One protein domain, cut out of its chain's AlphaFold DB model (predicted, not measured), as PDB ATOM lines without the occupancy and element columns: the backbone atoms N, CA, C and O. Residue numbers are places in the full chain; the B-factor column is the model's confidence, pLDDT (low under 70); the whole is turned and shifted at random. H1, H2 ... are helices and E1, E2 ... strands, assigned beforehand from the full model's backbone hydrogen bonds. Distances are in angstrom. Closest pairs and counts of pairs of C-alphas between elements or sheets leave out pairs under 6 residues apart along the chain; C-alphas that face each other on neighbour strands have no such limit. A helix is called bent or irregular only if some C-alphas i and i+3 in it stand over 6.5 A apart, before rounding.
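AT A GLANCE: This is residues 5 to 65 and 82 to 113 of the 121 residues of the protein "Surface presentation of antigens protein (Associated with type III secretion and virulence)" of Salmonella enterica I (UniProt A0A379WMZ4). One strongly twisted, curled sheet of six strands folds back on itself: the long, bent strands E5 and E1 make one leaf, E3, E4 and E6 make the other, only partly face to face, and E2 is the hinge between them. H2 packs on the E4 side at one end of the long axis, while short H1 sits at the other end, where E1 and E5 reach out as an arm; the loop of residues 22 to 28 stands free. The printed part has 93 residues, with the order E1 H1 E2 E3 E4 E5 H2 E6, and its class is mostly strand. The sheet runs E5 E1 E2 E3 E4 E6, antiparallel throughout. The whole is only just loose, close to compact, with a radius of gyration of the C-alphas of 15.1 A and spans of 43 by 29 by 21 A.

HOW THE PARTS SIT: E5, residues 85 to 97, is an edge strand and the antiparallel neighbour of E1, residues 5 to 16, at 169 degrees; N 8 and O 93 are 2.9 A apart, within hydrogen-bond range. E1 is antiparallel to E2, residues 33 to 40, at 138 degrees, with N 9 and O 37 at 2.8 A. E2, E3, residues 43 to 51, and E4, residues 54 to 60, form a meander, each strand the antiparallel neighbour of the one before. E2 and E3 are a hairpin, with N 38 and O 46 at 2.9 A, and so are E3 and E4, with N 49 and O 56 at 2.8 A. E6, residues 110 to 112, is the other edge strand, antiparallel to E4, with N 111 and O 55 at 2.8 A. In this folded sheet, one sheet bent back on itself into two leaves, E5 and E1 face E3, E4 and E6 with 13 pairs of C-alphas within 11 A. E5 and E6 are apart. H2, residues 99 to 105, is on the sheet; its closest C-alphas with E4 are those of Met 105 and Val 57, 6.1 A apart. H1, residues 17 to 20, only grazes the sheet; its closest C-alphas with E5 are those of Arg 17 and Val 86, 6.1 A apart. In H2 every O i to N i+4 pair is within hydrogen-bond range; H1 is too short for such a pair.

IN THESE COORDINATES: E1 begins at C-alpha 5 (180.071, 192.829, 224.699), measures 26.8 A and bends by 83 degrees at residue 10. E5 measures 31.2 A, bends by 77 degrees at residue 92 and ends at C-alpha 97 (180.445, 198.832, 227.202). E2, 19.3 A long, bends by 70 degrees at residue 36. E3 measures 23.8 A and E4 17.3 A. H1 measures 5.3 A and H2 9.9 A. E6, 6.3 A long, ends at C-alpha 112 (178.128, 197.044, 240.350).

THE WHOLE: The two C-alphas farthest apart, of Asn 82 and Gln 107, are 44.1 A apart. Residues 66 to 81 are not printed, and C-alphas 65 and 82 are 31.9 A apart across this cut, which lies in the link from E4 to E5. The link from H1 to E2, 12 residues, is long. The mean pLDDT of the printed part is 86.7, with residue 59 and residues 61 to 65 under 70.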
ATOM      1  N   PRO A   5     180.743 193.733 223.779       94.25
ATOM      2  CA  PRO A   5     180.071 192.829 224.699       94.25
ATOM      3  C   PRO A   5     181.086 192.144 225.613       94.25
ATOM      4  O   PRO A   5     181.853 191.285 225.172       94.25
ATOM      5  N   LEU A   6     181.054 192.487 226.898       92.69
ATOM      6  CA  LEU A   6     181.846 191.826 227.927       92.69
ATOM      7  C   LEU A   6     181.075 190.672 228.563       92.69
ATOM      8  O   LEU A   6     179.879 190.790 228.849       92.69
ATOM      9  N   ARG A   7     181.786 189.574 228.824       93.69
ATOM     10  CA  ARG A   7     181.336 188.436 229.631       93.69
ATOM     11  C   ARG A   7     182.279 188.267 230.816       93.69
ATOM     12  O   ARG A   7     183.484 188.170 230.623       93.69
ATOM     13  N   PHE A   8     181.716 188.206 232.016       92.38
ATOM     14  CA  PHE A   8     182.443 187.927 233.253       92.38
ATOM     15  C   PHE A   8     182.257 186.449 233.581       92.38
ATOM     16  O   PHE A   8     181.190 186.041 234.045       92.38
ATOM     17  N   VAL A   9     183.255 185.644 233.233       93.75
ATOM     18  CA  VAL A   9     183.220 184.181 233.305       93.75
ATOM     19  C   VAL A   9     183.787 183.740 234.650       93.75
ATOM     20  O   VAL A   9     184.906 184.112 234.994       93.75
ATOM     21  N   ILE A  10     183.013 182.951 235.402       93.56
ATOM     22  CA  ILE A  10     183.433 182.403 236.706       93.56
ATOM     23  C   ILE A  10     183.991 180.973 236.614       93.56
ATOM     24  O   ILE A  10     184.408 180.371 237.604       93.56
ATOM     25  N   GLY A  11     183.983 180.402 235.414       93.19
ATOM     26  CA  GLY A  11     184.615 179.125 235.143       93.19
ATOM     27  C   GLY A  11     184.049 178.430 233.920       93.19
ATOM     28  O   GLY A  11     183.162 178.939 233.227       93.19
ATOM     29  N   SER A  12     184.577 177.241 233.665       94.38
ATOM     30  CA  SER A  12     184.181 176.408 232.541       94.38
ATOM     31  C   SER A  12     184.205 174.924 232.876       94.38
ATOM     32  O   SER A  12     184.865 174.489 233.824       94.38
ATOM     33  N   SER A  13     183.516 174.148 232.045       93.88
ATOM     34  CA  SER A  13     183.569 172.688 232.051       93.88
ATOM     35  C   SER A  13     183.565 172.158 230.627       93.88
ATOM     36  O   SER A  13     182.655 172.466 229.857       93.88
ATOM     37  N   ASP A  14     184.545 171.324 230.294       92.69
ATOM     38  CA  ASP A  14     184.527 170.567 229.048       92.69
ATOM     39  C   ASP A  14     183.606 169.356 229.197       92.69
ATOM     40  O   ASP A  14     183.598 168.646 230.208       92.69
ATOM     41  N   THR A  15     182.768 169.149 228.193       90.62
ATOM     42  CA  THR A  15     181.774 168.086 228.152       90.62
ATOM     43  C   THR A  15     181.600 167.560 226.732       90.62
ATOM     44  O   THR A  15     182.246 168.015 225.794       90.62
ATOM     45  N   GLN A  16     180.723 166.577 226.560       89.88
ATOM     46  CA  GLN A  16     180.380 166.016 225.261       89.88
ATOM     47  C   GLN A  16     179.026 166.538 224.785       89.88
ATOM     48  O   GLN A  16     178.107 166.772 225.577       89.88
ATOM     49  N   ARG A  17     178.862 166.644 223.463       89.12
ATOM     50  CA  ARG A  17     177.604 167.063 222.827       89.12
ATOM     51  C   ARG A  17     176.386 166.253 223.286       89.12
ATOM     52  O   ARG A  17     175.286 166.813 223.369       89.12
ATOM     53  N   SER A  18     176.573 164.970 223.581       89.25
ATOM     54  CA  SER A  18     175.548 164.065 224.111       89.25
ATOM     55  C   SER A  18     174.984 164.519 225.461       89.25
ATOM     56  O   SER A  18     173.778 164.393 225.675       89.25
ATOM     57  N   LEU A  19     175.813 165.088 226.347       88.12
ATOM     58  CA  LEU A  19     175.361 165.592 227.643       88.12
ATOM     59  C   LEU A  19     174.498 166.842 227.463       88.12
ATOM     60  O   LEU A  19     173.443 166.934 228.075       88.12
ATOM     61  N   LEU A  20     174.880 167.753 226.562       87.19
ATOM     62  CA  LEU A  20     174.150 169.008 226.331       87.19
ATOM     63  C   LEU A  20     172.691 168.811 225.928       87.19
ATOM     64  O   LEU A  20     171.838 169.598 226.314       87.19
ATOM     65  N   GLY A  21     172.399 167.768 225.145       85.06
ATOM     66  CA  GLY A  21     171.023 167.451 224.751       85.06
ATOM     67  C   GLY A  21     170.162 166.898 225.889       85.06
ATOM     68  O   GLY A  21     168.965 166.719 225.697       85.06
ATOM     69  N   ARG A  22     170.767 166.591 227.041       90.81
ATOM     70  CA  ARG A  22     170.117 165.979 228.203       90.81
ATOM     71  C   ARG A  22     170.005 166.921 229.398       90.81
ATOM     72  O   ARG A  22     169.307 166.559 230.334       90.81
ATOM     73  N   ILE A  23     170.677 168.075 229.364       91.50
ATOM     74  CA  ILE A  23     170.625 169.063 230.447       91.50
ATOM     75  C   ILE A  23     169.211 169.641 230.516       91.50
ATOM     76  O   ILE A  23     168.712 170.201 229.537       91.50
ATOM     77  N   GLY A  24     168.581 169.505 231.678       91.25
ATOM     78  CA  GLY A  24     167.250 170.011 231.980       91.25
ATOM     79  C   GLY A  24     167.238 171.052 233.099       91.25
ATOM     80  O   GLY A  24     168.228 171.298 233.785       91.25
ATOM     81  N   ILE A  25     166.071 171.670 233.297       91.31
ATOM     82  CA  ILE A  25     165.828 172.552 234.444       91.31
ATOM     83  C   ILE A  25     165.891 171.710 235.724       91.31
ATOM     84  O   ILE A  25     165.186 170.711 235.836       91.31
ATOM     85  N   GLY A  26     166.701 172.146 236.689       91.50
ATOM     86  CA  GLY A  26     166.913 171.457 237.967       91.50
ATOM     87  C   GLY A  26     168.188 170.613 238.022       91.50
ATOM     88  O   GLY A  26     168.590 170.217 239.115       91.50
ATOM     89  N   ASP A  27     168.853 170.385 236.885       92.00
ATOM     90  CA  ASP A  27     170.167 169.748 236.871       92.00
ATOM     91  C   ASP A  27     171.228 170.677 237.471       92.00
ATOM     92  O   ASP A  27     171.235 171.887 237.238       92.00
ATOM     93  N   VAL A  28     172.171 170.091 238.210       91.44
ATOM     94  CA  VAL A  28     173.336 170.803 238.746       91.44
ATOM     95  C   VAL A  28     174.533 170.532 237.846       91.44
ATOM     96  O   VAL A  28     174.979 169.390 237.708       91.44
ATOM     97  N   LEU A  29     175.081 171.589 237.251       91.88
ATOM     98  CA  LEU A  29     176.286 171.517 236.434       91.88
ATOM     99  C   LEU A  29     177.491 171.952 237.262       91.88
ATOM    100  O   LEU A  29     177.554 173.070 237.761       91.88
ATOM    101  N   LEU A  30     178.470 171.061 237.400       92.75
ATOM    102  CA  LEU A  30     179.677 171.366 238.155       92.75
ATOM    103  C   LEU A  30     180.634 172.213 237.314       92.75
ATOM    104  O   LEU A  30     180.979 171.818 236.198       92.75
ATOM    105  N   ILE A  31     181.122 173.314 237.886       93.06
ATOM    106  CA  ILE A  31     182.228 174.106 237.339       93.06
ATOM    107  C   ILE A  31     183.534 173.356 237.624       93.06
ATOM    108  O   ILE A  31     183.992 173.297 238.764       93.06
ATOM    109  N   ARG A  32     184.117 172.725 236.599       93.25
ATOM    110  CA  ARG A  32     185.336 171.906 236.732       93.25
ATOM    111  C   ARG A  32     186.591 172.759 236.816       93.25
ATOM    112  O   ARG A  32     187.515 172.415 237.547       93.25
ATOM    113  N   THR A  33     186.611 173.863 236.083       92.44
ATOM    114  CA  THR A  33     187.714 174.817 236.083       92.44
ATOM    115  C   THR A  33     187.180 176.162 236.539       92.44
ATOM    116  O   THR A  33     186.522 176.863 235.774       92.44
ATOM    117  N   SER A  34     187.447 176.507 237.797       91.75
ATOM    118  CA  SER A  34     187.126 177.827 238.343       91.75
ATOM    119  C   SER A  34     188.077 178.870 237.763       91.75
ATOM    120  O   SER A  34     189.288 178.646 237.733       91.75
ATOM    121  N   ARG A  35     187.530 179.983 237.273       89.25
ATOM    122  CA  ARG A  35     188.281 181.105 236.690       89.25
ATOM    123  C   ARG A  35     187.574 182.409 237.039       89.25
ATOM    124  O   ARG A  35     186.391 182.387 237.329       89.25
ATOM    125  N   ALA A  36     188.257 183.542 237.006       91.38
ATOM    126  CA  ALA A  36     187.615 184.843 237.191       91.38
ATOM    127  C   ALA A  36     188.085 185.779 236.082       91.38
ATOM    128  O   ALA A  36     188.947 186.629 236.278       91.38
ATOM    129  N   GLU A  37     187.571 185.540 234.877       92.62
ATOM    130  CA  GLU A  37     188.096 186.108 233.636       92.62
ATOM    131  C   GLU A  37     187.065 187.005 232.942       92.62
ATOM    132  O   GLU A  37     185.870 186.702 232.872       92.62
ATOM    133  N   VAL A  38     187.539 188.117 232.387       91.94
ATOM    134  CA  VAL A  38     186.744 189.017 231.550       91.94
ATOM    135  C   VAL A  38     187.035 188.705 230.092       91.94
ATOM    136  O   VAL A  38     188.181 188.780 229.658       91.94
ATOM    137  N   TYR A  39     185.998 188.411 229.318       92.19
ATOM    138  CA  TYR A  39     186.101 188.152 227.885       92.19
ATOM    139  C   TYR A  39     185.357 189.207 227.077       92.19
ATOM    140  O   TYR A  39     184.239 189.591 227.418       92.19
ATOM    141  N   CYS A  40     185.936 189.602 225.946       91.44
ATOM    142  CA  CYS A  40     185.233 190.283 224.869       91.44
ATOM    143  C   CYS A  40     185.274 189.388 223.632       91.44
ATOM    144  O   CYS A  40     186.342 189.083 223.098       91.44
ATOM    145  N   TYR A  41     184.102 188.942 223.179       90.12
ATOM    146  CA  TYR A  41     183.986 187.871 222.185       90.12
ATOM    147  C   TYR A  41     184.756 186.605 222.608       90.12
ATOM    148  O   TYR A  41     184.375 185.976 223.593       90.12
ATOM    149  N   ALA A  42     185.790 186.215 221.861       87.88
ATOM    150  CA  ALA A  42     186.654 185.073 222.160       87.88
ATOM    151  C   ALA A  42     187.975 185.481 222.835       87.88
ATOM    152  O   ALA A  42     188.775 184.619 223.181       87.88
ATOM    153  N   LYS A  43     188.239 186.783 223.005       89.56
ATOM    154  CA  LYS A  43     189.502 187.265 223.569       89.56
ATOM    155  C   LYS A  43     189.364 187.478 225.073       89.56
ATOM    156  O   LYS A  43     188.490 188.233 225.512       89.56
ATOM    157  N   LYS A  44     190.239 186.821 225.840       89.94
ATOM    158  CA  LYS A  44     190.442 187.102 227.264       89.94
ATOM    159  C   LYS A  44     191.055 188.492 227.370       89.94
ATOM    160  O   LYS A  44     192.068 188.764 226.734       89.94
ATOM    161  N   LEU A  45     190.408 189.365 228.126       88.75
ATOM    162  CA  LEU A  45     190.893 190.713 228.367       88.75
ATOM    163  C   LEU A  45     191.629 190.838 229.694       88.75
ATOM    164  O   LEU A  45     192.429 191.748 229.815       88.75
ATOM    165  N   GLY A  46     191.365 189.982 230.680       89.00
ATOM    166  CA  GLY A  46     192.013 190.052 231.990       89.00
ATOM    167  C   GLY A  46     191.234 189.304 233.063       89.00
ATOM    168  O   GLY A  46     190.340 188.513 232.747       89.00
ATOM    169  N   HIS A  47     191.556 189.591 234.323       90.38
ATOM    170  CA  HIS A  47     190.928 188.974 235.490       90.38
ATOM    171  C   HIS A  47     190.087 189.976 236.284       90.38
ATOM    172  O   HIS A  47     190.276 191.194 236.198       90.38
ATOM    173  N   PHE A  48     189.137 189.460 237.058       90.94
ATOM    174  CA  PHE A  48     188.350 190.256 237.989       90.94
ATOM    175  C   PHE A  48     188.287 189.596 239.362       90.94
ATOM    176  O   PHE A  48     188.278 188.375 239.481       90.94
ATOM    177  N   ASN A  49     188.148 190.417 240.395       89.06
ATOM    178  CA  ASN A  49     187.812 189.972 241.736       89.06
ATOM    179  C   ASN A  49     186.352 190.245 242.038       89.06
ATOM    180  O   ASN A  49     185.791 191.278 241.660       89.06
ATOM    181  N   ARG A  50     185.754 189.329 242.792       85.81
ATOM    182  CA  ARG A  50     184.466 189.561 243.431       85.81
ATOM    183  C   ARG A  50     184.691 190.318 244.735       85.81
ATOM    184  O   ARG A  50     185.505 189.900 245.554       85.81
ATOM    185  N   VAL A  51     183.951 191.401 244.928       85.50
ATOM    186  CA  VAL A  51     183.968 192.196 246.161       85.50
ATOM    187  C   VAL A  51     182.541 192.468 246.624       85.50
ATOM    188  O   VAL A  51     181.577 192.235 245.891       85.50
ATOM    189  N   GLU A  52     182.389 192.963 247.849       77.94
ATOM    190  CA  GLU A  52     181.084 193.390 248.345       77.94
ATOM    191  C   GLU A  52     180.496 194.475 247.423       77.94
ATOM    192  O   GLU A  52     181.137 195.484 247.129       77.94
ATOM    193  N   GLY A  53     179.290 194.235 246.902       74.00
ATOM    194  CA  GLY A  53     178.598 195.159 245.999       74.00
ATOM    195  C   GLY A  53     178.942 195.042 244.505       74.00
ATOM    196  O   GLY A  53     178.321 195.745 243.701       74.00
ATOM    197  N   GLY A  54     179.857 194.157 244.083       85.19
ATOM    198  CA  GLY A  54     180.096 193.942 242.653       85.19
ATOM    199  C   GLY A  54     181.381 193.203 242.284       85.19
ATOM    200  O   GLY A  54     181.784 192.234 242.928       85.19
ATOM    201  N   ILE A  55     182.007 193.652 241.197       88.00
ATOM    202  CA  ILE A  55     183.288 193.135 240.709       88.00
ATOM    203  C   ILE A  55     184.267 194.273 240.442       88.00
ATOM    204  O   ILE A  55     183.872 195.347 239.994       88.00
ATOM    205  N   ILE A  56     185.547 194.016 240.682       86.44
ATOM    206  CA  ILE A  56     186.646 194.912 240.316       86.44
ATOM    207  C   ILE A  56     187.491 194.190 239.278       86.44
ATOM    208  O   ILE A  56     187.934 193.070 239.516       86.44
ATOM    209  N   VAL A  57     187.707 194.819 238.125       85.25
ATOM    210  CA  VAL A  57     188.635 194.310 237.108       85.25
ATOM    211  C   VAL A  57     190.043 194.730 237.513       85.25
ATOM    212  O   VAL A  57     190.281 195.917 237.695       85.25
ATOM    213  N   GLU A  58     190.956 193.781 237.717       75.31
ATOM    214  CA  GLU A  58     192.284 194.092 238.267       75.31
ATOM    215  C   GLU A  58     193.157 194.825 237.248       75.31
ATOM    216  O   GLU A  58     193.570 195.955 237.490       75.31
ATOM    217  N   THR A  59     193.384 194.188 236.099       69.44
ATOM    218  CA  THR A  59     194.147 194.722 234.970       69.44
ATOM    219  C   THR A  59     193.629 194.063 233.698       69.44
ATOM    220  O   THR A  59     193.379 192.854 233.673       69.44
ATOM    221  N   LEU A  60     193.456 194.855 232.639       72.44
ATOM    222  CA  LEU A  60     193.182 194.315 231.313       72.44
ATOM    223  C   LEU A  60     194.523 194.013 230.619       72.44
ATOM    224  O   LEU A  60     195.205 194.931 230.162       72.44
ATOM    225  N   ASP A  61     194.897 192.739 230.522       66.69
ATOM    226  CA  ASP A  61     196.088 192.244 229.820       66.69
ATOM    227  C   ASP A  61     195.898 192.266 228.294       66.69
ATOM    228  O   ASP A  61     195.975 191.260 227.593       66.69
ATOM    229  N   ILE A  62     195.670 193.459 227.741       62.84
ATOM    230  CA  ILE A  62     195.480 193.668 226.296       62.84
ATOM    231  C   ILE A  62     196.797 193.440 225.524       62.84
ATOM    232  O   ILE A  62     196.779 193.175 224.324       62.84
ATOM    233  N   GLN A  63     197.948 193.513 226.205       52.31
ATOM    234  CA  GLN A  63     199.278 193.324 225.608       52.31
ATOM    235  C   GLN A  63     199.696 191.848 225.499       52.31
ATOM    236  O   GLN A  63     200.516 191.514 224.650       52.31
ATOM    237  N   HIS A  64     199.087 190.964 226.294       48.78
ATOM    238  CA  HIS A  64     199.291 189.515 226.249       48.78
ATOM    239  C   HIS A  64     197.956 188.829 225.977       48.78
ATOM    240  O   HIS A  64     197.484 188.006 226.761       48.78
ATOM    241  N   ILE A  65     197.331 189.176 224.848       52.78
ATOM    242  CA  ILE A  65     196.278 188.333 224.288       52.78
ATOM    243  C   ILE A  65     196.965 187.035 223.868       52.78
ATOM    244  O   ILE A  65     197.405 186.889 222.729       52.78
ATOM    245  N   ASN A  82     178.075 162.884 218.265       82.19
ATOM    246  CA  ASN A  82     177.579 162.940 219.645       82.19
ATOM    247  C   ASN A  82     178.687 163.054 220.701       82.19
ATOM    248  O   ASN A  82     178.405 163.467 221.825       82.19
ATOM    249  N   GLN A  83     179.924 162.696 220.357       83.88
ATOM    250  CA  GLN A  83     181.081 162.803 221.250       83.88
ATOM    251  C   GLN A  83     181.925 164.047 220.972       83.88
ATOM    252  O   GLN A  83     183.013 164.177 221.524       83.88
ATOM    253  N   LEU A  84     181.416 164.971 220.149       89.12
ATOM    254  CA  LEU A  84     182.099 166.228 219.889       89.12
ATOM    255  C   LEU A  84     182.356 166.956 221.224       89.12
ATOM    256  O   LEU A  84     181.402 167.106 222.007       89.12
ATOM    257  N   PRO A  85     183.603 167.381 221.494       88.75
ATOM    258  CA  PRO A  85     183.922 168.147 222.685       88.75
ATOM    259  C   PRO A  85     183.206 169.493 222.638       88.75
ATOM    260  O   PRO A  85     183.130 170.150 221.599       88.75
ATOM    261  N   VAL A  86     182.651 169.897 223.775       90.56
ATOM    262  CA  VAL A  86     181.998 171.190 223.943       90.56
ATOM    263  C   VAL A  86     182.415 171.808 225.262       90.56
ATOM    264  O   VAL A  86     182.329 171.175 226.311       90.56
ATOM    265  N   LYS A  87     182.794 173.081 225.206       91.81
ATOM    266  CA  LYS A  87     183.097 173.898 226.376       91.81
ATOM    267  C   LYS A  87     181.833 174.608 226.859       91.81
ATOM    268  O   LYS A  87     181.211 175.360 226.108       91.81
ATOM    269  N   LEU A  88     181.453 174.372 228.110       92.50
ATOM    270  CA  LEU A  88     180.428 175.137 228.819       92.50
ATOM    271  C   LEU A  88     181.092 176.280 229.586       92.50
ATOM    272  O   LEU A  88     181.974 176.028 230.403       92.50
ATOM    273  N   GLU A  89     180.659 177.518 229.345       93.50
ATOM    274  CA  GLU A  89     181.089 178.701 230.103       93.50
ATOM    275  C   GLU A  89     180.007 179.121 231.101       93.50
ATOM    276  O   GLU A  89     178.851 179.334 230.727       93.50
ATOM    277  N   PHE A  90     180.402 179.313 232.359       93.44
ATOM    278  CA  PHE A  90     179.538 179.818 233.420       93.44
ATOM    279  C   PHE A  90     179.749 181.324 233.547       93.44
ATOM    280  O   PHE A  90     180.800 181.793 233.986       93.44
ATOM    281  N   VAL A  91     178.760 182.097 233.095       92.69
ATOM    282  CA  VAL A  91     178.864 183.555 232.968       92.69
ATOM    283  C   VAL A  91     178.058 184.229 234.066       92.69
ATOM    284  O   VAL A  91     176.833 184.197 234.032       92.69
ATOM    285  N   LEU A  92     178.749 184.908 234.981       91.69
ATOM    286  CA  LEU A  92     178.130 185.657 236.072       91.69
ATOM    287  C   LEU A  92     177.380 186.889 235.574       91.69
ATOM    288  O   LEU A  92     176.298 187.214 236.053       91.69
ATOM    289  N   TYR A  93     177.971 187.613 234.625       90.50
ATOM    290  CA  TYR A  93     177.385 188.852 234.142       90.50
ATOM    291  C   TYR A  93     177.795 189.159 232.707       90.50
ATOM    292  O   TYR A  93     178.874 188.780 232.246       90.50
ATOM    293  N   ARG A  94     176.915 189.861 231.989       91.81
ATOM    294  CA  ARG A  94     177.159 190.355 230.633       91.81
ATOM    295  C   ARG A  94     176.876 191.850 230.593       91.81
ATOM    296  O   ARG A  94     175.819 192.280 231.050       91.81
ATOM    297  N   LYS A  95     177.785 192.635 230.015       90.81
ATOM    298  CA  LYS A  95     177.614 194.088 229.867       90.81
ATOM    299  C   LYS A  95     178.137 194.556 228.516       90.81
ATOM    300  O   LYS A  95     179.260 194.245 228.146       90.81
ATOM    301  N   ASN A  96     177.340 195.355 227.810       92.62
ATOM    302  CA  ASN A  96     177.813 196.091 226.639       92.62
ATOM    303  C   ASN A  96     178.418 197.419 227.089       92.62
ATOM    304  O   ASN A  96     177.697 198.241 227.659       92.62
ATOM    305  N   VAL A  97     179.698 197.632 226.800       90.88
ATOM    306  CA  VAL A  97     180.445 198.832 227.202       90.88
ATOM    307  C   VAL A  97     180.911 199.637 225.993       90.88
ATOM    308  O   VAL A  97     181.057 199.107 224.892       90.88
ATOM    309  N   THR A  98     181.122 200.930 226.183       92.50
ATOM    310  CA  THR A  98     181.842 201.797 225.239       92.50
ATOM    311  C   THR A  98     183.357 201.628 225.387       92.50
ATOM    312  O   THR A  98     183.825 201.035 226.358       92.50
ATOM    313  N   LEU A  99     184.137 202.167 224.444       88.44
ATOM    314  CA  LEU A  99     185.601 202.146 224.540       88.44
ATOM    315  C   LEU A  99     186.100 202.878 225.796       88.44
ATOM    316  O   LEU A  99     186.927 202.340 226.519       88.44
ATOM    317  N   ALA A 100     185.526 204.046 226.104       88.62
ATOM    318  CA  ALA A 100     185.884 204.821 227.294       88.62
ATOM    319  C   ALA A 100     185.596 204.062 228.602       88.62
ATOM    320  O   ALA A 100     186.380 204.115 229.543       88.62
ATOM    321  N   GLU A 101     184.483 203.322 228.665       88.94
ATOM    322  CA  GLU A 101     184.197 202.449 229.811       88.94
ATOM    323  C   GLU A 101     185.191 201.287 229.900       88.94
ATOM    324  O   GLU A 101     185.604 200.934 230.996       88.94
ATOM    325  N   LEU A 102     185.587 200.696 228.769       86.62
ATOM    326  CA  LEU A 102     186.569 199.614 228.756       86.62
ATOM    327  C   LEU A 102     187.936 200.085 229.276       86.62
ATOM    328  O   LEU A 102     188.549 199.403 230.092       86.62
ATOM    329  N   GLU A 103     188.381 201.267 228.847       83.75
ATOM    330  CA  GLU A 103     189.612 201.903 229.328       83.75
ATOM    331  C   GLU A 103     189.545 202.202 230.833       83.75
ATOM    332  O   GLU A 103     190.492 201.908 231.562       83.75
ATOM    333  N   ALA A 104     188.408 202.715 231.319       84.69
ATOM    334  CA  ALA A 104     188.194 202.984 232.742       84.69
ATOM    335  C   ALA A 104     188.182 201.704 233.598       84.69
ATOM    336  O   ALA A 104     188.693 201.698 234.717       84.69
ATOM    337  N   MET A 105     187.663 200.589 233.072       82.56
ATOM    338  CA  MET A 105     187.675 199.300 233.776       82.56
ATOM    339  C   MET A 105     189.090 198.764 234.001       82.56
ATOM    340  O   MET A 105     189.330 198.126 235.020       82.56
ATOM    341  N   GLY A 106     190.041 199.072 233.115       74.94
ATOM    342  CA  GLY A 106     191.458 198.750 233.316       74.94
ATOM    343  C   GLY A 106     192.121 199.494 234.485       74.94
ATOM    344  O   GLY A 106     193.268 199.202 234.801       74.94
ATOM    345  N   GLN A 107     191.423 200.437 235.127       80.25
ATOM    346  CA  GLN A 107     191.906 201.236 236.258       80.25
ATOM    347  C   GLN A 107     191.266 200.809 237.593       80.25
ATOM    348  O   GLN A 107     191.037 201.647 238.463       80.25
ATOM    349  N   GLN A 108     190.938 199.520 237.757       78.81
ATOM    350  CA  GLN A 108     190.349 198.966 238.989       78.81
ATOM    351  C   GLN A 108     188.999 199.583 239.382       78.81
ATOM    352  O   GLN A 108     188.640 199.666 240.559       78.81
ATOM    353  N   GLN A 109     188.207 199.995 238.392       80.62
ATOM    354  CA  GLN A 109     186.877 200.532 238.642       80.62
ATOM    355  C   GLN A 109     185.934 199.446 239.185       80.62
ATOM    356  O   GLN A 109     185.811 198.360 238.612       80.62
ATOM    357  N   LEU A 110     185.204 199.775 240.256       82.00
ATOM    358  CA  LEU A 110     184.117 198.941 240.759       82.00
ATOM    359  C   LEU A 110     182.954 198.932 239.761       82.00
ATOM    360  O   LEU A 110     182.334 199.963 239.488       82.00
ATOM    361  N   LEU A 111     182.622 197.746 239.263       84.38
ATOM    362  CA  LEU A 111     181.425 197.492 238.481       84.38
ATOM    363  C   LEU A 111     180.361 196.853 239.374       84.38
ATOM    364  O   LEU A 111     180.488 195.700 239.789       84.38
ATOM    365  N   SER A 112     179.276 197.583 239.625       83.50
ATOM    366  CA  SER A 112     178.128 197.044 240.350       83.50
ATOM    367  C   SER A 112     177.477 195.904 239.569       83.50
ATOM    368  O   SER A 112     177.164 196.041 238.381       83.50
ATOM    369  N   LEU A 113     177.246 194.784 240.250       82.06
ATOM    370  CA  LEU A 113     176.442 193.694 239.713       82.06
ATOM    371  C   LEU A 113     174.954 193.978 239.964       82.06
ATOM    372  O   LEU A 113     174.606 194.530 241.011       82.06
TER     373      LEU A 113